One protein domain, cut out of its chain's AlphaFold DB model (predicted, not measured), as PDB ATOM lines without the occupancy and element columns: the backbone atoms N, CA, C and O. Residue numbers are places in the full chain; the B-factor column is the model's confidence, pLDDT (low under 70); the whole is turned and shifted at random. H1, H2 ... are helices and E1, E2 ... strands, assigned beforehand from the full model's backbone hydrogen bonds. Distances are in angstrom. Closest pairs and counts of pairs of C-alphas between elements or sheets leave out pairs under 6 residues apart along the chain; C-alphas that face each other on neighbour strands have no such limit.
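This is residues 24 to 202 of the 202 residues of an uncharacterized protein of Escherichia coli (UniProt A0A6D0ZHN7). Two twisted sheets lie partly face to face as a sandwich with crossed strands: a larger one of five strands, E1, E9, E8, E2 and E5, and a smaller one of three, E6, E7 and E10. The small hairpin of E3 and E4 lies at one end of the longest axis, and the one named helix, H1, lies with the long link after it at the other end. The printed part has 179 residues, with the named elements in the order E1, H1, E2, E3, E4, E5, E6, E7, E8, E9, E10; the class is mostly strand, though under half of the residues, 82, are in named elements. The sheets, in the orders E1 - E9 - E8 - E2 - E5, E6 - E7 - E10 and E3 - E4, are antiparallel. The whole is compact, with a radius of gyration of the C-alphas of 16.8 A and spans of 51 by 37 by 33 A.

E1, residues 28 to 37, begins at C-alpha 28 at (-4.591, 52.907, -41.943) and is 26.2 A long. H1 holds residues 39 to 50, 16.4 A from first to last C-alpha. E2 is residues 66 to 70, E3 residues 74 to 76, E4 residues 82 to 84, E5 residues 98 to 103 and E6 residues 118 to 122. E7, residues 129 to 138, is 28.9 A long and begins at C-alpha 129 at (7.952, 37.569, -62.950). E8, residues 159 to 166, is 19.8 A long and bends by 59 degrees at residue 162. E9, residues 176 to 184, is 21.0 A long and bends by 84 degrees at residue 181. E10, residues 191 to 201, is 32.5 A long and ends at C-alpha 201 at (13.685, 37.937, -65.854).

In the strongly twisted five-stranded sheet, edge strand E1 is antiparallel to E9, with N 36 and O 177 2.9 A apart. The pairing of E9 is staggered, with E1 over residues 176 to 177 and with E8 over residues 178 to 184. E8 and E9 form a hairpin, with N 178 and O 163 2.8 A apart. E8 is also antiparallel to E2, with N 68 and O 164 2.9 A apart, and E2 to edge strand E5, with N 67 and O 102 2.9 A apart. H1 is only just on this sheet, with 5 pairs of C-alphas within 10 A, and only grazes it with residues 39 to 43. In H1 every O i to N i+4 pair is within hydrogen-bond range. In the other sheet, E6 and E7 form a hairpin, with N 120 and O 133 2.9 A apart, and E7 is antiparallel to E10, with N 134 and O 195 2.8 A apart. The facing parts of these two sheets are 9.1 A centre to centre, their best planes 41 degrees apart and their strands at 40 degrees. E1 and E10 are near each other, with 16 pairs of C-alphas within 10 A. E8 and E10 are only just apart, at 8.3 A. In the hairpin of E3 and E4, N 75 and O 83 are 2.9 A apart; the closest C-alphas of E4 and E9, those of Tyr 84 and Ile 179, are 6.9 A apart.

The C-alphas farthest apart, those of Ser 56 and Thr 79, are 52.4 A from each other. The printed part has no cut and ends at residue 202, the chain's last. The links H1 to E2, E4 to E5, E5 to E6 and E7 to E8 are long, the last with 20 residues. The mean pLDDT of the printed part is 94.1, and no printed residue is under 70.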
ATOM      1  N   PRO A  24     -10.498  46.973 -37.582       91.31
ATOM      2  CA  PRO A  24     -10.714  46.296 -38.858       91.31
ATOM      3  C   PRO A  24     -11.595  47.086 -39.831       91.31
ATOM      4  O   PRO A  24     -11.491  46.875 -41.041       91.31
ATOM      5  N   SER A  25     -12.448  47.980 -39.316       95.50
ATOM      6  CA  SER A  25     -13.346  48.818 -40.112       95.50
ATOM      7  C   SER A  25     -12.679  50.092 -40.641       95.50
ATOM      8  O   SER A  25     -13.193  50.709 -41.573       95.50
ATOM      9  N   ASN A  26     -11.522  50.467 -40.086       95.62
ATOM     10  CA  ASN A  26     -10.810  51.700 -40.410       95.62
ATOM     11  C   ASN A  26      -9.290  51.490 -40.420       95.62
ATOM     12  O   ASN A  26      -8.541  52.042 -39.607       95.62
ATOM     13  N   GLN A  27      -8.841  50.660 -41.356       96.31
ATOM     14  CA  GLN A  27      -7.430  50.341 -41.528       96.31
ATOM     15  C   GLN A  27      -6.653  51.549 -42.062       96.31
ATOM     16  O   GLN A  27      -7.124  52.263 -42.949       96.31
ATOM     17  N   LYS A  28      -5.433  51.762 -41.560       97.31
ATOM     18  CA  LYS A  28      -4.591  52.907 -41.943       97.31
ATOM     19  C   LYS A  28      -3.258  52.439 -42.500       97.31
ATOM     20  O   LYS A  28      -2.532  51.708 -41.834       97.31
ATOM     21  N   ILE A  29      -2.903  52.899 -43.694       98.19
ATOM     22  CA  ILE A  29      -1.569  52.669 -44.258       98.19
ATOM     23  C   ILE A  29      -0.571  53.543 -43.497       98.19
ATOM     24  O   ILE A  29      -0.728  54.763 -43.448       98.19
ATOM     25  N   VAL A  30       0.449  52.920 -42.907       97.19
ATOM     26  CA  VAL A  30       1.527  53.620 -42.183       97.19
ATOM     27  C   VAL A  30       2.846  53.607 -42.952       97.19
ATOM     28  O   VAL A  30       3.699  54.461 -42.725       97.19
ATOM     29  N   LEU A  31       3.012  52.670 -43.890       98.38
ATOM     30  CA  LEU A  31       4.152  52.614 -44.800       98.38
ATOM     31  C   LEU A  31       3.735  51.986 -46.126       98.38
ATOM     32  O   LEU A  31       3.108  50.935 -46.120       98.38
ATOM     33  N   ASP A  32       4.165  52.583 -47.232       98.44
ATOM     34  CA  ASP A  32       4.044  52.050 -48.591       98.44
ATOM     35  C   ASP A  32       5.327  52.444 -49.347       98.44
ATOM     36  O   ASP A  32       5.514  53.610 -49.711       98.44
ATOM     37  N   LYS A  33       6.317  51.538 -49.395       98.25
ATOM     38  CA  LYS A  33       7.677  51.879 -49.848       98.25
ATOM     39  C   LYS A  33       8.476  50.672 -50.350       98.25
ATOM     40  O   LYS A  33       8.425  49.583 -49.785       98.25
ATOM     41  N   SER A  34       9.314  50.889 -51.365       97.81
ATOM     42  CA  SER A  34      10.308  49.908 -51.830       97.81
ATOM     43  C   SER A  34      11.470  49.698 -50.849       97.81
ATOM     44  O   SER A  34      11.930  50.638 -50.197       97.81
ATOM     45  N   ASN A  35      12.002  48.475 -50.801       96.50
ATOM     46  CA  ASN A  35      13.198  48.128 -50.028       96.50
ATOM     47  C   ASN A  35      14.455  47.998 -50.901       96.50
ATOM     48  O   ASN A  35      14.383  47.953 -52.129       96.50
ATOM     49  N   ALA A  36      15.608  47.870 -50.245       97.62
ATOM     50  CA  ALA A  36      16.844  47.424 -50.872       97.62
ATOM     51  C   ALA A  36      17.027  45.903 -50.703       97.62
ATOM     52  O   ALA A  36      16.603  45.314 -49.704       97.62
ATOM     53  N   ILE A  37      17.657  45.268 -51.691       97.44
ATOM     54  CA  ILE A  37      17.990  43.837 -51.708       97.44
ATOM     55  C   ILE A  37      19.462  43.673 -51.330       97.44
ATOM     56  O   ILE A  37      20.278  44.461 -51.801       97.44
ATOM     57  N   HIS A  38      19.805  42.653 -50.539       97.38
ATOM     58  CA  HIS A  38      21.194  42.201 -50.386       97.38
ATOM     59  C   HIS A  38      21.567  41.364 -51.613       97.38
ATOM     60  O   HIS A  38      21.139  40.213 -51.695       97.38
ATOM     61  N   PRO A  39      22.318  41.902 -52.592       95.19
ATOM     62  CA  PRO A  39      22.464  41.252 -53.888       95.19
ATOM     63  C   PRO A  39      23.211  39.918 -53.785       95.19
ATOM     64  O   PRO A  39      22.768  38.937 -54.370       95.19
ATOM     65  N   GLU A  40      24.292  39.853 -53.000       95.19
ATOM     66  CA  GLU A  40      25.068  38.619 -52.820       95.19
ATOM     67  C   GLU A  40      24.263  37.546 -52.078       95.19
ATOM     68  O   GLU A  40      24.122  36.427 -52.567       95.19
ATOM     69  N   ASN A  41      23.655  37.902 -50.944       95.75
ATOM     70  CA  ASN A  41      22.870  36.963 -50.140       95.75
ATOM     71  C   ASN A  41      21.643  36.454 -50.905       95.75
ATOM     72  O   ASN A  41      21.353  35.260 -50.885       95.75
ATOM     73  N   MET A  42      20.953  37.343 -51.626       95.81
ATOM     74  CA  MET A  42      19.817  36.976 -52.470       95.81
ATOM     75  C   MET A  42      20.247  36.088 -53.641       95.81
ATOM     76  O   MET A  42      19.587  35.093 -53.922       95.81
ATOM     77  N   SER A  43      21.369  36.401 -54.298       94.69
ATOM     78  CA  SER A  43      21.925  35.567 -55.370       94.69
ATOM     79  C   SER A  43      22.223  34.153 -54.871       94.69
ATOM     80  O   SER A  43      21.815  33.175 -55.496       94.69
ATOM     81  N   THR A  44      22.880  34.037 -53.716       94.94
ATOM     82  CA  THR A  44      23.192  32.749 -53.086       94.94
ATOM     83  C   THR A  44      21.926  31.990 -52.689       94.94
ATOM     84  O   THR A  44      21.831  30.790 -52.939       94.94
ATOM     85  N   ALA A  45      20.924  32.672 -52.128       94.75
ATOM     86  CA  ALA A  45      19.642  32.064 -51.775       94.75
ATOM     87  C   ALA A  45      18.910  31.495 -53.002       94.75
ATOM     88  O   ALA A  45      18.452  30.355 -52.978       94.75
ATOM     89  N   ILE A  46      18.853  32.255 -54.099       94.62
ATOM     90  CA  ILE A  46      18.218  31.814 -55.348       94.62
ATOM     91  C   ILE A  46      18.976  30.626 -55.949       94.62
ATOM     92  O   ILE A  46      18.352  29.636 -56.326       94.62
ATOM     93  N   ALA A  47      20.309  30.688 -56.002       95.44
ATOM     94  CA  ALA A  47      21.125  29.594 -56.520       95.44
ATOM     95  C   ALA A  47      20.940  28.302 -55.708       95.44
ATOM     96  O   ALA A  47      20.732  27.239 -56.290       95.44
ATOM     97  N   ASN A  48      20.943  28.391 -54.375       96.31
ATOM     98  CA  ASN A  48      20.717  27.241 -53.501       96.31
ATOM     99  C   ASN A  48      19.318  26.647 -53.662       96.31
ATOM    100  O   ASN A  48      19.184  25.426 -53.710       96.31
ATOM    101  N   ALA A  49      18.290  27.489 -53.796       91.69
ATOM    102  CA  ALA A  49      16.930  27.027 -54.042       91.69
ATOM    103  C   ALA A  49      16.822  26.256 -55.369       91.69
ATOM    104  O   ALA A  49      16.229  25.179 -55.404       91.69
ATOM    105  N   LEU A  50      17.431  26.766 -56.446       92.94
ATOM    106  CA  LEU A  50      17.438  26.103 -57.757       92.94
ATOM    107  C   LEU A  50      18.262  24.808 -57.766       92.94
ATOM    108  O   LEU A  50      17.900  23.863 -58.461       92.94
ATOM    109  N   ALA A  51      19.345  24.756 -56.990       97.00
ATOM    110  CA  ALA A  51      20.171  23.562 -56.824       97.00
ATOM    111  C   ALA A  51      19.576  22.534 -55.845       97.00
ATOM    112  O   ALA A  51      20.143  21.455 -55.690       97.00
ATOM    113  N   TYR A  52      18.458  22.858 -55.182       94.62
ATOM    114  CA  TYR A  52      17.876  22.056 -54.104       94.62
ATOM    115  C   TYR A  52      18.882  21.772 -52.966       94.62
ATOM    116  O   TYR A  52      18.900  20.702 -52.363       94.62
ATOM    117  N   ASN A  53      19.739  22.746 -52.649       96.50
ATOM    118  CA  ASN A  53      20.652  22.637 -51.515       96.50
ATOM    119  C   ASN A  53      19.881  22.843 -50.208       96.50
ATOM    120  O   ASN A  53      19.226  23.873 -50.012       96.50
ATOM    121  N   GLN A  54      19.988  21.878 -49.300       94.81
ATOM    122  CA  GLN A  54      19.328  21.887 -47.998       94.81
ATOM    123  C   GLN A  54      20.365  21.839 -46.875       94.81
ATOM    124  O   GLN A  54      21.465  21.314 -47.057       94.81
ATOM    125  N   ASP A  55      20.020  22.395 -45.719       90.06
ATOM    126  CA  ASP A  55      20.798  22.184 -44.504       90.06
ATOM    127  C   ASP A  55      20.586  20.768 -43.930       90.06
ATOM    128  O   ASP A  55      19.811  19.959 -44.451       90.06
ATOM    129  N   SER A  56      21.275  20.452 -42.830       90.31
ATOM    130  CA  SER A  56      21.192  19.142 -42.171       90.31
ATOM    131  C   SER A  56      19.811  18.809 -41.595       90.31
ATOM    132  O   SER A  56      19.575  17.662 -41.222       90.31
ATOM    133  N   THR A  57      18.907  19.786 -41.509       88.44
ATOM    134  CA  THR A  57      17.523  19.615 -41.046       88.44
ATOM    135  C   THR A  57      16.527  19.486 -42.201       88.44
ATOM    136  O   THR A  57      15.338  19.268 -41.970       88.44
ATOM    137  N   GLY A  58      17.001  19.575 -43.449       88.75
ATOM    138  CA  GLY A  58      16.175  19.493 -44.652       88.75
ATOM    139  C   GLY A  58      15.540  20.825 -45.063       88.75
ATOM    140  O   GLY A  58      14.678  20.842 -45.944       88.75
ATOM    141  N   ILE A  59      15.947  21.953 -44.475       89.25
ATOM    142  CA  ILE A  59      15.443  23.274 -44.864       89.25
ATOM    143  C   ILE A  59      16.251  23.782 -46.069       89.25
ATOM    144  O   ILE A  59      17.483  23.746 -46.031       89.25
ATOM    145  N   PRO A  60      15.612  24.278 -47.149       90.38
ATOM    146  CA  PRO A  60      16.343  24.860 -48.271       90.38
ATOM    147  C   PRO A  60      17.173  26.072 -47.833       90.38
ATOM    148  O   PRO A  60      16.653  27.012 -47.217       90.38
ATOM    149  N   ILE A  61      18.458  26.071 -48.179       92.50
ATOM    150  CA  ILE A  61      19.393  27.128 -47.783       92.50
ATOM    151  C   ILE A  61      18.979  28.445 -48.449       92.50
ATOM    152  O   ILE A  61      18.764  28.505 -49.657       92.50
ATOM    153  N   GLY A  62      18.892  29.520 -47.661       92.56
ATOM    154  CA  GLY A  62      18.471  30.836 -48.157       92.56
ATOM    155  C   GLY A  62      16.957  31.073 -48.142       92.56
ATOM    156  O   GLY A  62      16.507  32.121 -48.600       92.56
ATOM    157  N   SER A  63      16.168  30.139 -47.602       95.62
ATOM    158  CA  SER A  63      14.726  30.334 -47.417       95.62
ATOM    159  C   SER A  63      14.433  31.550 -46.538       95.62
ATOM    160  O   SER A  63      14.986  31.678 -45.445       95.62
ATOM    161  N   ILE A  64      13.512  32.414 -46.975       97.69
ATOM    162  CA  ILE A  64      12.961  33.471 -46.120       97.69
ATOM    163  C   ILE A  64      12.242  32.790 -44.947       97.69
ATOM    164  O   ILE A  64      11.378  31.935 -45.159       97.69
ATOM    165  N   SER A  65      12.597  33.165 -43.719       97.62
ATOM    166  CA  SER A  65      12.001  32.608 -42.496       97.62
ATOM    167  C   SER A  65      11.462  33.689 -41.562       97.62
ATOM    168  O   SER A  65      10.438  33.491 -40.907       97.62
ATOM    169  N   GLU A  66      12.109  34.856 -41.524       97.94
ATOM    170  CA  GLU A  66      11.874  35.856 -40.486       97.94
ATOM    171  C   GLU A  66      11.695  37.259 -41.064       97.94
ATOM    172  O   GLU A  66      12.301  37.626 -42.075       97.94
ATOM    173  N   MET A  67      10.907  38.064 -40.353       98.56
ATOM    174  CA  MET A  67      10.962  39.520 -40.425       98.56
ATOM    175  C   MET A  67      11.658  40.044 -39.178       98.56
ATOM    176  O   MET A  67      11.262  39.720 -38.058       98.56
ATOM    177  N   ARG A  68      12.679  40.874 -39.370       98.38
ATOM    178  CA  ARG A  68      13.409  41.514 -38.273       98.38
ATOM    179  C   ARG A  68      13.202  43.015 -38.323       98.38
ATOM    180  O   ARG A  68      13.285  43.605 -39.397       98.38
ATOM    181  N   PHE A  69      12.941  43.604 -37.168       98.44
ATOM    182  CA  PHE A  69      12.588  45.003 -36.976       98.44
ATOM    183  C   PHE A  69      13.635  45.681 -36.097       98.44
ATOM    184  O   PHE A  69      14.235  45.044 -35.224       98.44
ATOM    185  N   GLY A  70      13.854  46.970 -36.326       97.62
ATOM    186  CA  GLY A  70      14.873  47.720 -35.609       97.62
ATOM    187  C   GLY A  70      14.617  49.217 -35.524       97.62
ATOM    188  O   GLY A  70      13.680  49.732 -36.137       97.62
ATOM    189  N   ASN A  71      15.461  49.884 -34.740       94.56
ATOM    190  CA  ASN A  71      15.406  51.312 -34.437       94.56
ATOM    191  C   ASN A  71      16.809  51.954 -34.495       94.56
ATOM    192  O   ASN A  71      17.552  52.092 -33.528       94.56
ATOM    193  N   GLY A  72      17.220  52.348 -35.684       95.56
ATOM    194  CA  GLY A  72      18.528  52.963 -35.901       95.56
ATOM    195  C   GLY A  72      18.760  53.405 -37.335       95.56
ATOM    196  O   GLY A  72      19.845  53.903 -37.659       95.56
ATOM    197  N   GLY A  73      17.760  53.225 -38.192       96.00
ATOM    198  CA  GLY A  73      17.731  53.663 -39.571       96.00
ATOM    199  C   GLY A  73      17.592  55.171 -39.732       96.00
ATOM    200  O   GLY A  73      17.965  55.715 -40.773       96.00
ATOM    201  N   THR A  74      17.106  55.864 -38.711       95.69
ATOM    202  CA  THR A  74      16.845  57.298 -38.741       95.69
ATOM    203  C   THR A  74      17.587  58.045 -37.642       95.69
ATOM    204  O   THR A  74      18.169  57.466 -36.727       95.69
ATOM    205  N   VAL A  75      17.660  59.364 -37.803       92.56
ATOM    206  CA  VAL A  75      18.144  60.294 -36.783       92.56
ATOM    207  C   VAL A  75      17.114  61.404 -36.658       92.56
ATOM    208  O   VAL A  75      16.857  62.127 -37.629       92.56
ATOM    209  N   VAL A  76      16.537  61.534 -35.466       87.56
ATOM    210  CA  VAL A  76      15.611  62.607 -35.107       87.56
ATOM    211  C   VAL A  76      16.428  63.774 -34.560       87.56
ATOM    212  O   VAL A  76      17.139  63.650 -33.566       87.56
ATOM    213  N   LEU A  77      16.388  64.914 -35.247       86.75
ATOM    214  CA  LEU A  77      17.061  66.128 -34.785       86.75
ATOM    215  C   LEU A  77      16.197  66.848 -33.743       86.75
ATOM    216  O   LEU A  77      14.974  66.741 -33.766       86.75
ATOM    217  N   SER A  78      16.814  67.674 -32.894       83.38
ATOM    218  CA  SER A  78      16.112  68.483 -31.878       83.38
ATOM    219  C   SER A  78      15.056  69.439 -32.452       83.38
ATOM    220  O   SER A  78      14.173  69.891 -31.733       83.38
ATOM    221  N   THR A  79      15.118  69.730 -33.753       86.62
ATOM    222  CA  THR A  79      14.120  70.518 -34.491       86.62
ATOM    223  C   THR A  79      12.893  69.711 -34.929       86.62
ATOM    224  O   THR A  79      12.016  70.258 -35.590       86.62
ATOM    225  N   GLY A  80      12.844  68.406 -34.641       80.50
ATOM    226  CA  GLY A  80      11.811  67.480 -35.115       80.50
ATOM    227  C   GLY A  80      12.023  66.980 -36.549       80.50
ATOM    228  O   GLY A  80      11.230  66.188 -37.053       80.50
ATOM    229  N   ARG A  81      13.094  67.410 -37.234       88.12
ATOM    230  CA  ARG A  81      13.413  66.933 -38.587       88.12
ATOM    231  C   ARG A  81      14.039  65.539 -38.534       88.12
ATOM    232  O   ARG A  81      15.041  65.339 -37.850       88.12
ATOM    233  N   VAL A  82      13.510  64.618 -39.338       92.25
ATOM    234  CA  VAL A  82      14.006  63.238 -39.447       92.25
ATOM    235  C   VAL A  82      14.945  63.093 -40.643       92.25
ATOM    236  O   VAL A  82      14.626  63.519 -41.753       92.25
ATOM    237  N   THR A  83      16.106  62.481 -40.416       94.56
ATOM    238  CA  THR A  83      17.070  62.111 -41.465       94.56
ATOM    239  C   THR A  83      17.136  60.595 -41.594       94.56
ATOM    240  O   THR A  83      17.130  59.895 -40.587       94.56
ATOM    241  N   TYR A  84      17.239  60.088 -42.823       96.31
ATOM    242  CA  TYR A  84      17.224  58.656 -43.123       96.31
ATOM    243  C   TYR A  84      18.611  58.181 -43.553       96.31
ATOM    244  O   TYR A  84      19.228  58.770 -44.444       96.31
ATOM    245  N   LYS A  85      19.097  57.099 -42.945       97.06
ATOM    246  CA  LYS A  85      20.316  56.416 -43.380       97.06
ATOM    247  C   LYS A  85      20.041  55.581 -44.634       97.06
ATOM    248  O   LYS A  85      18.897  55.314 -45.003       97.06
ATOM    249  N   LYS A  86      21.116  55.157 -45.300       96.88
ATOM    250  CA  LYS A  86      21.026  54.191 -46.402       96.88
ATOM    251  C   LYS A  86      20.896  52.771 -45.833       96.88
ATOM    252  O   LYS A  86      21.615  52.467 -44.884       96.88
ATOM    253  N   PRO A  87      20.059  51.895 -46.416       97.50
ATOM    254  CA  PRO A  87      20.072  50.473 -46.082       97.50
ATOM    255  C   PRO A  87      21.477  49.861 -46.230       97.50
ATOM    256  O   PRO A  87      22.197  50.164 -47.187       97.50
ATOM    257  N   ARG A  88      21.873  48.988 -45.302       97.00
ATOM    258  CA  ARG A  88      23.174  48.306 -45.272       97.00
ATOM    259  C   ARG A  88      23.094  46.975 -46.012       97.00
ATOM    260  O   ARG A  88      23.096  45.921 -45.394       97.00
ATOM    261  N   VAL A  89      23.069  47.030 -47.340       96.00
ATOM    262  CA  VAL A  89      22.892  45.841 -48.196       96.00
ATOM    263  C   VAL A  89      24.189  45.199 -48.707       96.00
ATOM    264  O   VAL A  89      24.189  44.506 -49.720       96.00
ATOM    265  N   THR A  90      25.313  45.424 -48.029       91.88
ATOM    266  CA  THR A  90      26.546  44.659 -48.286       91.88
ATOM    267  C   THR A  90      26.427  43.245 -47.699       91.88
ATOM    268  O   THR A  90      25.510  42.964 -46.927       91.88
ATOM    269  N   SER A  91      27.348  42.344 -48.045       75.44
ATOM    270  CA  SER A  91      27.290  40.909 -47.703       75.44
ATOM    271  C   SER A  91      27.194  40.640 -46.193       75.44
ATOM    272  O   SER A  91      26.480  39.737 -45.769       75.44
ATOM    273  N   PHE A  92      27.832  41.485 -45.376       78.00
ATOM    274  CA  PHE A  92      27.804  41.428 -43.905       78.00
ATOM    275  C   PHE A  92      26.920  42.510 -43.262       78.00
ATOM    276  O   PHE A  92      26.934  42.689 -42.046       78.00
ATOM    277  N   GLY A  93      26.220  43.304 -44.074       86.00
ATOM    278  CA  GLY A  93      25.338  44.357 -43.584       86.00
ATOM    279  C   GLY A  93      24.017  43.791 -43.064       86.00
ATOM    280  O   GLY A  93      23.654  42.672 -43.393       86.00
ATOM    281  N   GLY A  94      23.286  44.569 -42.274       94.00
ATOM    282  CA  GLY A  94      21.950  44.244 -41.775       94.00
ATOM    283  C   GLY A  94      21.318  45.479 -41.135       94.00
ATOM    284  O   GLY A  94      21.815  46.595 -41.325       94.00
ATOM    285  N   LEU A  95      20.261  45.283 -40.346       97.44
ATOM    286  CA  LEU A  95      19.661  46.343 -39.524       97.44
ATOM    287  C   LEU A  95      20.734  47.096 -38.713       97.44
ATOM    288  O   LEU A  95      21.726  46.517 -38.263       97.44
ATOM    289  N   TYR A  96      20.558  48.403 -38.544       97.12
ATOM    290  CA  TYR A  96      21.421  49.232 -37.705       97.12
ATOM    291  C   TYR A  96      21.316  48.863 -36.224       97.12
ATOM    292  O   TYR A  96      22.333  48.894 -35.531       97.12
ATOM    293  N   SER A  97      20.112  48.539 -35.760       96.75
ATOM    294  CA  SER A  97      19.798  48.172 -34.382       96.75
ATOM    295  C   SER A  97      18.550  47.298 -34.380       96.75
ATOM    296  O   SER A  97      17.430  47.793 -34.296       96.75
ATOM    297  N   GLN A  98      18.728  45.984 -34.514       96.81
ATOM    298  CA  GLN A  98      17.618  45.039 -34.409       96.81
ATOM    299  C   GLN A  98      17.090  45.014 -32.969       96.81
ATOM    300  O   GLN A  98      17.844  44.718 -32.044       96.81
ATOM    301  N   THR A  99      15.792  45.245 -32.789       96.94
ATOM    302  CA  THR A  99      15.129  45.202 -31.474       96.94
ATOM    303  C   THR A  99      14.074  44.121 -31.365       96.94
ATOM    304  O   THR A  99      13.692  43.746 -30.259       96.94
ATOM    305  N   TYR A 100      13.606  43.593 -32.494       97.69
ATOM    306  CA  TYR A 100      12.588  42.560 -32.495       97.69
ATOM    307  C   TYR A 100      12.689  41.668 -33.733       97.69
ATOM    308  O   TYR A 100      13.096  42.106 -34.809       97.69
ATOM    309  N   LEU A 101      12.302  40.403 -33.588       97.19
ATOM    310  CA  LEU A 101      12.182  39.462 -34.696       97.19
ATOM    311  C   LEU A 101      10.872  38.693 -34.583       97.19
ATOM    312  O   LEU A 101      10.433  38.343 -33.489       97.19
ATOM    313  N   LYS A 102      10.285  38.388 -35.737       97.56
ATOM    314  CA  LYS A 102       9.109  37.536 -35.874       97.56
ATOM    315  C   LYS A 102       9.421  36.432 -36.875       97.56
ATOM    316  O   LYS A 102       9.774  36.708 -38.024       97.56
ATOM    317  N   LYS A 103       9.259  35.180 -36.449       97.69
ATOM    318  CA  LYS A 103       9.248  34.026 -37.353       97.69
ATOM    319  C   LYS A 103       7.941  34.048 -38.150       97.69
ATOM    320  O   LYS A 103       6.872  34.204 -37.561       97.69
ATOM    321  N   ILE A 104       8.019  33.909 -39.472       98.12
ATOM    322  CA  ILE A 104       6.861  34.054 -40.376       98.12
ATOM    323  C   ILE A 104       6.647  32.860 -41.310       98.12
ATOM    324  O   ILE A 104       5.671  32.835 -42.059       98.12
ATOM    325  N   ASN A 105       7.553  31.880 -41.297       97.12
ATOM    326  CA  ASN A 105       7.478  30.724 -42.177       97.12
ATOM    327  C   ASN A 105       7.013  29.465 -41.417       97.12
ATOM    328  O   ASN A 105       7.845  28.776 -40.821       97.12
ATOM    329  N   PRO A 106       5.716  29.102 -41.479       96.19
ATOM    330  CA  PRO A 106       5.181  27.929 -40.780       96.19
ATOM    331  C   PRO A 106       5.719  26.591 -41.311       96.19
ATOM    332  O   PRO A 106       5.497  25.556 -40.692       96.19
ATOM    333  N   ARG A 107       6.416  26.586 -42.459       93.69
ATOM    334  CA  ARG A 107       7.072  25.384 -43.005       93.69
ATOM    335  C   ARG A 107       8.444  25.129 -42.379       93.69
ATOM    336  O   ARG A 107       8.964  24.031 -42.528       93.69
ATOM    337  N   ILE A 108       9.025  26.141 -41.735       93.38
ATOM    338  CA  ILE A 108      10.340  26.084 -41.083       93.38
ATOM    339  C   ILE A 108      10.173  26.043 -39.566       93.38
ATOM    340  O   ILE A 108      10.781  25.220 -38.891       93.38
ATOM    341  N   THR A 109       9.322  26.910 -39.018       93.56
ATOM    342  CA  THR A 109       9.086  26.995 -37.577       93.56
ATOM    343  C   THR A 109       7.688  26.483 -37.246       93.56
ATOM    344  O   THR A 109       6.681  27.050 -37.674       93.56
ATOM    345  N   ALA A 110       7.625  25.414 -36.451       93.12
ATOM    346  CA  ALA A 110       6.367  24.859 -35.970       93.12
ATOM    347  C   ALA A 110       5.634  25.834 -35.029       93.12
ATOM    348  O   ALA A 110       6.255  26.620 -34.317       93.12
ATOM    349  N   GLY A 111       4.301  25.762 -35.006       94.00
ATOM    350  CA  GLY A 111       3.463  26.567 -34.106       94.00
ATOM    351  C   GLY A 111       3.162  27.991 -34.584       94.00
ATOM    352  O   GLY A 111       2.454  28.718 -33.894       94.00
ATOM    353  N   ILE A 112       3.648  28.395 -35.763       95.81
ATOM    354  CA  ILE A 112       3.239  29.655 -36.395       95.81
ATOM    355  C   ILE A 112       1.807  29.535 -36.923       95.81
ATOM    356  O   ILE A 112       1.501  28.637 -37.708       95.81
ATOM    357  N   ASP A 113       0.954  30.493 -36.559       96.44
ATOM    358  CA  ASP A 113      -0.372  30.645 -37.158       96.44
ATOM    359  C   ASP A 113      -0.259  31.193 -38.592       96.44
ATOM    360  O   ASP A 113       0.101  32.358 -38.815       96.44
ATOM    361  N   SER A 114      -0.579  30.334 -39.563       96.69
ATOM    362  CA  SER A 114      -0.470  30.615 -40.994       96.69
ATOM    363  C   SER A 114      -1.500  31.621 -41.508       96.69
ATOM    364  O   SER A 114      -1.288  32.205 -42.573       96.69
ATOM    365  N   GLN A 115      -2.575  31.888 -40.758       96.31
ATOM    366  CA  GLN A 115      -3.536  32.933 -41.104       96.31
ATOM    367  C   GLN A 115      -2.904  34.327 -40.994       96.31
ATOM    368  O   GLN A 115      -3.184  35.204 -41.811       96.31
ATOM    369  N   TYR A 116      -2.027  34.521 -40.009       97.56
ATOM    370  CA  TYR A 116      -1.435  35.822 -39.691       97.56
ATOM    371  C   TYR A 116       0.016  35.961 -40.132       97.56
ATOM    372  O   TYR A 116       0.502  37.087 -40.268       97.56
ATOM    373  N   ASN A 117       0.712  34.839 -40.327       98.44
ATOM    374  CA  ASN A 117       2.113  34.822 -40.710       98.44
ATOM    375  C   ASN A 117       2.367  33.698 -41.712       98.44
ATOM    376  O   ASN A 117       2.275  32.517 -41.381       98.44
ATOM    377  N   ASN A 118       2.663  34.054 -42.954       98.12
ATOM    378  CA  ASN A 118       2.894  33.065 -43.997       98.12
ATOM    379  C   ASN A 118       3.759  33.621 -45.120       98.12
ATOM    380  O   ASN A 118       3.967  34.827 -45.252       98.12
ATOM    381  N   ILE A 119       4.239  32.702 -45.951       98.31
ATOM    382  CA  ILE A 119       4.970  33.003 -47.173       98.31
ATOM    383  C   ILE A 119       4.312  32.227 -48.305       98.31
ATOM    384  O   ILE A 119       4.125  31.009 -48.219       98.31
ATOM    385  N   THR A 120       3.965  32.939 -49.369       97.75
ATOM    386  CA  THR A 120       3.347  32.378 -50.570       97.75
ATOM    387  C   THR A 120       4.048  32.896 -51.816       97.75
ATOM    388  O   THR A 120       4.704  33.937 -51.792       97.75
ATOM    389  N   THR A 121       3.927  32.162 -52.917       97.50
ATOM    390  CA  THR A 121       4.343  32.627 -54.238       97.50
ATOM    391  C   THR A 121       3.111  32.881 -55.091       97.50
ATOM    392  O   THR A 121       2.144  32.122 -55.055       97.50
ATOM    393  N   VAL A 122       3.139  33.966 -55.859       97.94
ATOM    394  CA  VAL A 122       2.065  34.366 -56.763       97.94
ATOM    395  C   VAL A 122       2.660  34.555 -58.150       97.94
ATOM    396  O   VAL A 122       3.564  35.369 -58.349       97.94
ATOM    397  N   HIS A 123       2.144  33.800 -59.115       97.25
ATOM    398  CA  HIS A 123       2.499  33.918 -60.522       97.25
ATOM    399  C   HIS A 123       1.227  34.064 -61.353       97.25
ATOM    400  O   HIS A 123       0.255  33.337 -61.148       97.25
ATOM    401  N   ILE A 124       1.242  35.005 -62.293       96.44
ATOM    402  CA  ILE A 124       0.156  35.207 -63.251       96.44
ATOM    403  C   ILE A 124       0.667  34.693 -64.602       96.44
ATOM    404  O   ILE A 124       1.680  35.214 -65.076       96.44
ATOM    405  N   PRO A 125       0.000  33.705 -65.231       96.56
ATOM    406  CA  PRO A 125       0.419  33.186 -66.530       96.56
ATOM    407  C   PRO A 125       0.642  34.303 -67.556       96.56
ATOM    408  O   PRO A 125      -0.173  35.216 -67.682       96.56
ATOM    409  N   GLY A 126       1.758  34.230 -68.283       94.31
ATOM    410  CA  GLY A 126       2.163  35.242 -69.268       94.31
ATOM    411  C   GLY A 126       3.012  36.390 -68.709       94.31
ATOM    412  O   GLY A 126       3.494  37.206 -69.488       94.31
ATOM    413  N   GLN A 127       3.243  36.456 -67.393       94.75
ATOM    414  CA  GLN A 127       4.194  37.399 -66.797       94.75
ATOM    415  C   GLN A 127       5.606  36.810 -66.738       94.75
ATOM    416  O   GLN A 127       5.780  35.630 -66.449       94.75
ATOM    417  N   SER A 128       6.637  37.641 -66.924       94.12
ATOM    418  CA  SER A 128       8.046  37.232 -66.765       94.12
ATOM    419  C   SER A 128       8.555  37.343 -65.321       94.12
ATOM    420  O   SER A 128       9.763  37.397 -65.070       94.12
ATOM    421  N   TYR A 129       7.635  37.418 -64.359       95.62
ATOM    422  CA  TYR A 129       7.952  37.569 -62.950       95.62
ATOM    423  C   TYR A 129       7.078  36.694 -62.056       95.62
ATOM    424  O   TYR A 129       5.950  36.333 -62.395       95.62
ATOM    425  N   THR A 130       7.606  36.423 -60.870       97.56
ATOM    426  CA  THR A 130       6.908  35.767 -59.767       97.56
ATOM    427  C   THR A 130       7.124  36.595 -58.511       97.56
ATOM    428  O   THR A 130       8.237  37.046 -58.238       97.56
ATOM    429  N   ASP A 131       6.054  36.805 -57.754       98.31
ATOM    430  CA  ASP A 131       6.101  37.528 -56.491       98.31
ATOM    431  C   ASP A 131       6.138  36.529 -55.330       98.31
ATOM    432  O   ASP A 131       5.323  35.612 -55.258       98.31
ATOM    433  N   ILE A 132       7.073  36.714 -54.406       98.50
ATOM    434  CA  ILE A 132       7.056  36.103 -53.079       98.50
ATOM    435  C   ILE A 132       6.340  37.091 -52.162       98.50
ATOM    436  O   ILE A 132       6.776  38.235 -52.027       98.50
ATOM    437  N   VAL A 133       5.240  36.673 -51.548       98.69
ATOM    438  CA  VAL A 133       4.441  37.490 -50.634       98.69
ATOM    439  C   VAL A 133       4.580  36.926 -49.229       98.69
ATOM    440  O   VAL A 133       4.122  35.820 -48.944       98.69
ATOM    441  N   CYS A 134       5.205  37.709 -48.360       98.81
ATOM    442  CA  CYS A 134       5.367  37.427 -46.945       98.81
ATOM    443  C   CYS A 134       4.367  38.270 -46.151       98.81
ATOM    444  O   CYS A 134       4.394  39.502 -46.228       98.81
ATOM    445  N   ILE A 135       3.510  37.611 -45.379       98.69
ATOM    446  CA  ILE A 135       2.590  38.244 -44.438       98.69
ATOM    447  C   ILE A 135       3.136  38.048 -43.028       98.69
ATOM    448  O   ILE A 135       3.593  36.961 -42.679       98.69
ATOM    449  N   CYS A 136       3.097  39.111 -42.234       98.62
ATOM    450  CA  CYS A 136       3.472  39.123 -40.827       98.62
ATOM    451  C   CYS A 136       2.496  40.013 -40.068       98.62
ATOM    452  O   CYS A 136       2.208  41.124 -40.511       98.62
ATOM    453  N   THR A 137       2.003  39.549 -38.926       98.56
ATOM    454  CA  THR A 137       1.153  40.359 -38.051       98.56
ATOM    455  C   THR A 137       1.821  40.499 -36.694       98.56
ATOM    456  O   THR A 137       2.112  39.497 -36.040       98.56
ATOM    457  N   LEU A 138       2.039  41.744 -36.272       98.12
ATOM    458  CA  LEU A 138       2.426  42.090 -34.909       98.12
ATOM    459  C   LEU A 138       1.153  42.366 -34.113       98.12
ATOM    460  O   LEU A 138       0.492  43.388 -34.328       98.12
ATOM    461  N   GLY A 139       0.791  41.426 -33.242       96.94
ATOM    462  CA  GLY A 139      -0.470  41.443 -32.502       96.94
ATOM    463  C   GLY A 139      -0.524  42.437 -31.338       96.94
ATOM    464  O   GLY A 139       0.435  43.149 -31.022       96.94
ATOM    465  N   LEU A 140      -1.669  42.447 -30.651       95.06
ATOM    466  CA  LEU A 140      -1.798  43.108 -29.351       95.06
ATOM    467  C   LEU A 140      -0.791  42.504 -28.368       95.06
ATOM    468  O   LEU A 140      -0.594  41.292 -28.350       95.06
ATOM    469  N   GLY A 141      -0.145  43.341 -27.561       94.31
ATOM    470  CA  GLY A 141       0.839  42.863 -26.584       94.31
ATOM    471  C   GLY A 141       2.124  42.269 -27.184       94.31
ATOM    472  O   GLY A 141       3.003  41.884 -26.426       94.31
ATOM    473  N   GLU A 142       2.292  42.276 -28.512       94.94
ATOM    474  CA  GLU A 142       3.519  41.873 -29.203       94.94
ATOM    475  C   GLU A 142       4.263  43.075 -29.828       94.94
ATOM    476  O   GLU A 142       3.635  43.816 -30.586       94.94
ATOM    477  N   PRO A 143       5.563  43.296 -29.559       94.00
ATOM    478  CA  PRO A 143       6.447  42.546 -28.653       94.00
ATOM    479  C   PRO A 143       6.088  42.708 -27.165       94.00
ATOM    480  O   PRO A 143       5.374  43.646 -26.799       94.00
ATOM    481  N   SER A 144       6.603  41.818 -26.305       87.88
ATOM    482  CA  SER A 144       6.477  41.983 -24.851       87.88
ATOM    483  C   SER A 144       7.186  43.265 -24.402       87.88
ATOM    484  O   SER A 144       8.152  43.705 -25.025       87.88
ATOM    485  N   ASP A 145       6.700  43.888 -23.332       87.00
ATOM    486  CA  ASP A 145       7.311  45.081 -22.717       87.00
ATOM    487  C   ASP A 145       7.199  46.384 -23.529       87.00
ATOM    488  O   ASP A 145       7.860  47.380 -23.236       87.00
ATOM    489  N   GLN A 146       6.340  46.414 -24.549       86.12
ATOM    490  CA  GLN A 146       5.991  47.654 -25.243       86.12
ATOM    491  C   GLN A 146       5.097  48.570 -24.392       86.12
ATOM    492  O   GLN A 146       4.364  48.119 -23.508       86.12
ATOM    493  N   GLY A 147       5.117  49.870 -24.696       82.56
ATOM    494  CA  GLY A 147       4.259  50.853 -24.036       82.56
ATOM    495  C   GLY A 147       2.771  50.522 -24.195       82.56
ATOM    496  O   GLY A 147       2.327  50.087 -25.260       82.56
ATOM    497  N   VAL A 148       1.989  50.729 -23.132       80.31
ATOM    498  CA  VAL A 148       0.556  50.373 -23.089       80.31
ATOM    499  C   VAL A 148      -0.320  51.240 -23.997       80.31
ATOM    500  O   VAL A 148      -1.348  50.778 -24.489       80.31
ATOM    501  N   SER A 149       0.090  52.483 -24.241       78.81
ATOM    502  CA  SER A 149      -0.608  53.458 -25.078       78.81
ATOM    503  C   SER A 149       0.312  53.960 -26.181       78.81
ATOM    504  O   SER A 149       1.503  54.140 -25.937       78.81
ATOM    505  N   SER A 150      -0.250  54.241 -27.354       77.56
ATOM    506  CA  SER A 150       0.485  54.898 -28.435       77.56
ATOM    507  C   SER A 150       0.840  56.335 -28.052       77.56
ATOM    508  O   SER A 150      -0.008  57.068 -27.534       77.56
ATOM    509  N   GLY A 151       2.081  56.730 -28.303       77.94
ATOM    510  CA  GLY A 151       2.579  58.084 -28.120       77.94
ATOM    511  C   GLY A 151       2.855  58.790 -29.447       77.94
ATOM    512  O   GLY A 151       2.582  58.291 -30.534       77.94
ATOM    513  N   THR A 152       3.432  59.988 -29.350       77.00
ATOM    514  CA  THR A 152       4.001  60.719 -30.498       77.00
ATOM    515  C   THR A 152       5.529  60.651 -30.513       77.00
ATOM    516  O   THR A 152       6.172  61.425 -31.221       77.00
ATOM    517  N   SER A 153       6.121  59.788 -29.679       79.69
ATOM    518  CA  SER A 153       7.572  59.623 -29.616       79.69
ATOM    519  C   SER A 153       8.070  58.984 -30.905       79.69
ATOM    520  O   SER A 153       7.531  57.977 -31.357       79.69
ATOM    521  N   MET A 154       9.119  59.565 -31.482       83.19
ATOM    522  CA  MET A 154       9.842  58.971 -32.611       83.19
ATOM    523  C   MET A 154      10.999  58.077 -32.146       83.19
ATOM    524  O   MET A 154      11.649  57.448 -32.976       83.19
ATOM    525  N   ASP A 155      11.208  57.989 -30.830       80.38
ATOM    526  CA  ASP A 155      12.274  57.221 -30.198       80.38
ATOM    527  C   ASP A 155      11.684  56.186 -29.227       80.38
ATOM    528  O   ASP A 155      10.691  56.445 -28.539       80.38
ATOM    529  N   GLY A 156      12.311  55.014 -29.148       87.00
ATOM    530  CA  GLY A 156      11.930  53.933 -28.235       87.00
ATOM    531  C   GLY A 156      12.240  52.553 -28.811       87.00
ATOM    532  O   GLY A 156      12.430  52.404 -30.016       87.00
ATOM    533  N   THR A 157      12.288  51.524 -27.959       92.38
ATOM    534  CA  THR A 157      12.685  50.150 -28.343       92.38
ATOM    535  C   THR A 157      11.836  49.567 -29.476       92.38
ATOM    536  O   THR A 157      12.363  48.925 -30.383       92.38
ATOM    537  N   TYR A 158      10.528  49.833 -29.447       94.94
ATOM    538  CA  TYR A 158       9.563  49.346 -30.438       94.94
ATOM    539  C   TYR A 158       8.999  50.470 -31.305       94.94
ATOM    540  O   TYR A 158       7.882  50.385 -31.808       94.94
ATOM    541  N   VAL A 159       9.782  51.534 -31.485       95.75
ATOM    542  CA  VAL A 159       9.556  52.503 -32.552       95.75
ATOM    543  C   VAL A 159      10.438  52.097 -33.720       95.75
ATOM    544  O   VAL A 159      11.626  52.400 -33.759       95.75
ATOM    545  N   PHE A 160       9.864  51.327 -34.640       97.62
ATOM    546  CA  PHE A 160      10.619  50.729 -35.727       97.62
ATOM    547  C   PHE A 160      10.831  51.729 -36.852       97.62
ATOM    548  O   PHE A 160       9.877  52.318 -37.349       97.62
ATOM    549  N   ASP A 161      12.069  51.882 -37.294       97.88
ATOM    550  CA  ASP A 161      12.428  52.715 -38.445       97.88
ATOM    551  C   ASP A 161      13.191  51.925 -39.520       97.88
ATOM    552  O   ASP A 161      13.625  52.468 -40.544       97.88
ATOM    553  N   GLU A 162      13.322  50.616 -39.304       98.38
ATOM    554  CA  GLU A 162      13.919  49.683 -40.234       98.38
ATOM    555  C   GLU A 162      13.361  48.262 -40.102       98.38
ATOM    556  O   GLU A 162      12.879  47.835 -39.052       98.38
ATOM    557  N   LEU A 163      13.410  47.532 -41.218       98.44
ATOM    558  CA  LEU A 163      12.898  46.170 -41.355       98.44
ATOM    559  C   LEU A 163      13.706  45.412 -42.410       98.44
ATOM    560  O   LEU A 163      14.153  45.991 -43.402       98.44
ATOM    561  N   GLY A 164      13.856  44.105 -42.239       98.38
ATOM    562  CA  GLY A 164      14.416  43.224 -43.257       98.38
ATOM    563  C   GLY A 164      13.818  41.823 -43.221       98.38
ATOM    564  O   GLY A 164      13.303  41.375 -42.197       98.38
ATOM    565  N   LEU A 165      13.905  41.138 -44.358       98.56
ATOM    566  CA  LEU A 165      13.672  39.699 -44.482       98.56
ATOM    567  C   LEU A 165      14.981  38.954 -44.256       98.56
ATOM    568  O   LEU A 165      16.010  39.337 -44.816       98.56
ATOM    569  N   TYR A 166      14.910  37.883 -43.476       98.00
ATOM    570  CA  TYR A 166      16.061  37.093 -43.058       98.00
ATOM    571  C   TYR A 166      15.796  35.597 -43.239       98.00
ATOM    572  O   TYR A 166      14.641  35.148 -43.242       98.00
ATOM    573  N   THR A 167      16.875  34.826 -43.377       96.00
ATOM    574  CA  THR A 167      16.829  33.370 -43.178       96.00
ATOM    575  C   THR A 167      16.668  33.029 -41.696       96.00
ATOM    576  O   THR A 167      16.728  33.908 -40.839       96.00
ATOM    577  N   ASP A 168      16.463  31.749 -41.390       93.19
ATOM    578  CA  ASP A 168      16.267  31.290 -40.014       93.19
ATOM    579  C   ASP A 168      17.544  31.351 -39.157       93.19
ATOM    580  O   ASP A 168      18.649  31.148 -39.667       93.19
ATOM    581  N   GLY A 169      17.370  31.584 -37.852       87.25
ATOM    582  CA  GLY A 169      18.372  31.345 -36.804       87.25
ATOM    583  C   GLY A 169      19.055  32.613 -36.286       87.25
ATOM    584  O   GLY A 169      18.941  33.679 -36.882       87.25
ATOM    585  N   ASP A 170      19.801  32.524 -35.182       83.56
ATOM    586  CA  ASP A 170      20.437  33.701 -34.556       83.56
ATOM    587  C   ASP A 170      21.391  34.430 -35.520       83.56
ATOM    588  O   ASP A 170      21.378  35.659 -35.621       83.56
ATOM    589  N   SER A 171      22.120  33.657 -36.330       86.50
ATOM    590  CA  SER A 171      22.997  34.134 -37.410       86.50
ATOM    591  C   SER A 171      22.295  34.226 -38.772       86.50
ATOM    592  O   SER A 171      22.951  34.124 -39.810       86.50
ATOM    593  N   GLY A 172      20.968  34.370 -38.782       92.06
ATOM    594  CA  GLY A 172      20.162  34.464 -39.997       92.06
ATOM    595  C   GLY A 172      20.717  35.501 -40.976       92.06
ATOM    596  O   GLY A 172      21.066  36.623 -40.604       92.06
ATOM    597  N   ILE A 173      20.804  35.115 -42.246       95.19
ATOM    598  CA  ILE A 173      21.387  35.918 -43.314       95.19
ATOM    599  C   ILE A 173      20.357  36.971 -43.756       95.19
ATOM    600  O   ILE A 173      19.222  36.610 -44.086       95.19
ATOM    601  N   PRO A 174      20.724  38.262 -43.815       97.19
ATOM    602  CA  PRO A 174      19.846  39.312 -44.313       97.19
ATOM    603  C   PRO A 174      19.680  39.213 -45.827       97.19
ATOM    604  O   PRO A 174      20.653  39.170 -46.579       97.19
ATOM    605  N   LEU A 175      18.431  39.219 -46.283       97.56
ATOM    606  CA  LEU A 175      18.065  39.150 -47.700       97.56
ATOM    607  C   LEU A 175      17.612  40.511 -48.230       97.56
ATOM    608  O   LEU A 175      17.792  40.836 -49.406       97.56
ATOM    609  N   THR A 176      17.029  41.331 -47.358       98.19
ATOM    610  CA  THR A 176      16.517  42.659 -47.691       98.19
ATOM    611  C   THR A 176      16.691  43.624 -46.524       98.19
ATOM    612  O   THR A 176      16.777  43.201 -45.374       98.19
ATOM    613  N   HIS A 177      16.688  44.926 -46.811       98.19
ATOM    614  CA  HIS A 177      16.698  45.971 -45.790       98.19
ATOM    615  C   HIS A 177      15.943  47.202 -46.289       98.19
ATOM    616  O   HIS A 177      16.165  47.684 -47.403       98.19
ATOM    617  N   ILE A 178      15.033  47.719 -45.472       98.50
ATOM    618  CA  ILE A 178      14.336  48.981 -45.695       98.50
ATOM    619  C   ILE A 178      14.525  49.895 -44.489       98.50
ATOM    620  O   ILE A 178      14.473  49.439 -43.352       98.50
ATOM    621  N   ILE A 179      14.713  51.186 -44.768       98.31
ATOM    622  CA  ILE A 179      14.679  52.278 -43.789       98.31
ATOM    623  C   ILE A 179      13.435  53.126 -44.073       98.31
ATOM    624  O   ILE A 179      13.177  53.475 -45.236       98.31
ATOM    625  N   PHE A 180      12.673  53.487 -43.048       97.88
ATOM    626  CA  PHE A 180      11.424  54.240 -43.172       97.88
ATOM    627  C   PHE A 180      11.201  55.194 -41.990       97.88
ATOM    628  O   PHE A 180      12.053  55.323 -41.121       97.88
ATOM    629  N   HIS A 181      10.113  55.967 -42.034       96.25
ATOM    630  CA  HIS A 181       9.765  56.883 -40.946       96.25
ATOM    631  C   HIS A 181       9.404  56.088 -39.687       96.25
ATOM    632  O   HIS A 181       8.711  55.091 -39.844       96.25
ATOM    633  N   PRO A 182       9.822  56.498 -38.476       96.06
ATOM    634  CA  PRO A 182       9.556  55.734 -37.262       96.06
ATOM    635  C   PRO A 182       8.067  55.371 -37.097       96.06
ATOM    636  O   PRO A 182       7.188  56.232 -37.163       96.06
ATOM    637  N   VAL A 183       7.787  54.084 -36.895       95.81
ATOM    638  CA  VAL A 183       6.455  53.521 -36.645       95.81
ATOM    639  C   VAL A 183       6.463  52.853 -35.277       95.81
ATOM    640  O   VAL A 183       7.075  51.806 -35.080       95.81
ATOM    641  N   GLU A 184       5.745  53.443 -34.327       95.38
ATOM    642  CA  GLU A 184       5.588  52.874 -32.989       95.38
ATOM    643  C   GLU A 184       4.693  51.628 -32.994       95.38
ATOM    644  O   GLU A 184       3.555  51.663 -33.461       95.38
ATOM    645  N   LYS A 185       5.157  50.537 -32.394       95.81
ATOM    646  CA  LYS A 185       4.333  49.383 -32.046       95.81
ATOM    647  C   LYS A 185       4.071  49.401 -30.536       95.81
ATOM    648  O   LYS A 185       4.938  49.042 -29.746       95.81
ATOM    649  N   SER A 186       2.879  49.861 -30.155       94.25
ATOM    650  CA  SER A 186       2.373  49.856 -28.776       94.25
ATOM    651  C   SER A 186       1.458  48.652 -28.511       94.25
ATOM    652  O   SER A 186       0.968  47.999 -29.441       94.25
ATOM    653  N   ALA A 187       1.188  48.368 -27.231       94.12
ATOM    654  CA  ALA A 187       0.463  47.172 -26.785       94.12
ATOM    655  C   ALA A 187      -0.948  47.061 -27.357       94.12
ATOM    656  O   ALA A 187      -1.437  45.961 -27.605       94.12
ATOM    657  N   ASN A 188      -1.574  48.205 -27.593       93.50
ATOM    658  CA  ASN A 188      -2.920  48.341 -28.116       93.50
ATOM    659  C   ASN A 188      -2.986  48.463 -29.649       93.50
ATOM    660  O   ASN A 188      -4.071  48.705 -30.164       93.50
ATOM    661  N   ARG A 189      -1.865  48.331 -30.373       95.25
ATOM    662  CA  ARG A 189      -1.840  48.374 -31.845       95.25
ATOM    663  C   ARG A 189      -1.680  46.987 -32.447       95.25
ATOM    664  O   ARG A 189      -0.919  46.176 -31.925       95.25
ATOM    665  N   VAL A 190      -2.319  46.758 -33.588       97.38
ATOM    666  CA  VAL A 190      -2.084  45.597 -34.452       97.38
ATOM    667  C   VAL A 190      -1.548  46.091 -35.788       97.38
ATOM    668  O   VAL A 190      -2.223  46.841 -36.492       97.38
ATOM    669  N   LEU A 191      -0.332  45.676 -36.142       98.19
ATOM    670  CA  LEU A 191       0.288  46.032 -37.418       98.19
ATOM    671  C   LEU A 191       0.368  44.796 -38.305       98.19
ATOM    672  O   LEU A 191       0.929  43.780 -37.899       98.19
ATOM    673  N   GLN A 192      -0.152  44.897 -39.523       98.56
ATOM    674  CA  GLN A 192       0.052  43.901 -40.563       98.56
ATOM    675  C   GLN A 192       1.103  44.404 -41.547       98.56
ATOM    676  O   GLN A 192       1.008  45.509 -42.077       98.56
ATOM    677  N   ILE A 193       2.094  43.565 -41.806       98.81
ATOM    678  CA  ILE A 193       3.166  43.806 -42.753       98.81
ATOM    679  C   ILE A 193       2.978  42.842 -43.914       98.81
ATOM    680  O   ILE A 193       3.005  41.621 -43.745       98.81
ATOM    681  N   LYS A 194       2.833  43.404 -45.110       98.81
ATOM    682  CA  LYS A 194       2.915  42.681 -46.374       98.81
ATOM    683  C   LYS A 194       4.219  43.067 -47.055       98.81
ATOM    684  O   LYS A 194       4.374  44.185 -47.545       98.81
ATOM    685  N   TYR A 195       5.145  42.120 -47.092       98.75
ATOM    686  CA  TYR A 195       6.440  42.269 -47.740       98.75
ATOM    687  C   TYR A 195       6.439  41.456 -49.030       98.75
ATOM    688  O   TYR A 195       6.281  40.238 -49.006       98.75
ATOM    689  N   THR A 196       6.593  42.118 -50.168       98.62
ATOM    690  CA  THR A 196       6.630  41.464 -51.477       98.62
ATOM    691  C   THR A 196       8.039  41.521 -52.040       98.62
ATOM    692  O   THR A 196       8.632  42.593 -52.087       98.62
ATOM    693  N   VAL A 197       8.565  40.388 -52.499       98.38
ATOM    694  CA  VAL A 197       9.809  40.301 -53.270       98.38
ATOM    695  C   VAL A 197       9.464  39.781 -54.657       98.38
ATOM    696  O   VAL A 197       9.032  38.643 -54.806       98.38
ATOM    697  N   ARG A 198       9.656  40.610 -55.678       97.75
ATOM    698  CA  ARG A 198       9.507  40.213 -57.074       97.75
ATOM    699  C   ARG A 198      10.814  39.653 -57.594       97.75
ATOM    700  O   ARG A 198      11.830  40.341 -57.529       97.75
ATOM    701  N   VAL A 199      10.745  38.473 -58.195       96.81
ATOM    702  CA  VAL A 199      11.820  37.858 -58.972       96.81
ATOM    703  C   VAL A 199      11.407  37.901 -60.440       96.81
ATOM    704  O   VAL A 199      10.367  37.354 -60.803       96.81
ATOM    705  N   GLN A 200      12.176  38.595 -61.275       94.88
ATOM    706  CA  GLN A 200      11.833  38.864 -62.668       94.88
ATOM    707  C   GLN A 200      13.020  38.577 -63.585       94.88
ATOM    708  O   GLN A 200      14.145  38.964 -63.280       94.88
ATOM    709  N   LEU A 201      12.751  37.955 -64.731       89.75
ATOM    710  CA  LEU A 201      13.685  37.937 -65.854       89.75
ATOM    711  C   LEU A 201      13.321  39.088 -66.799       89.75
ATOM    712  O   LEU A 201      12.148  39.247 -67.169       89.75
ATOM    713  N   GLN A 202      14.317  39.917 -67.113       72.81
ATOM    714  CA  GLN A 202      14.248  40.971 -68.126       72.81
ATOM    715  C   GLN A 202      15.154  40.625 -69.299       72.81
ATOM    716  O   GLN A 202      16.288  40.151 -69.040       72.81
TER     717      GLN A 202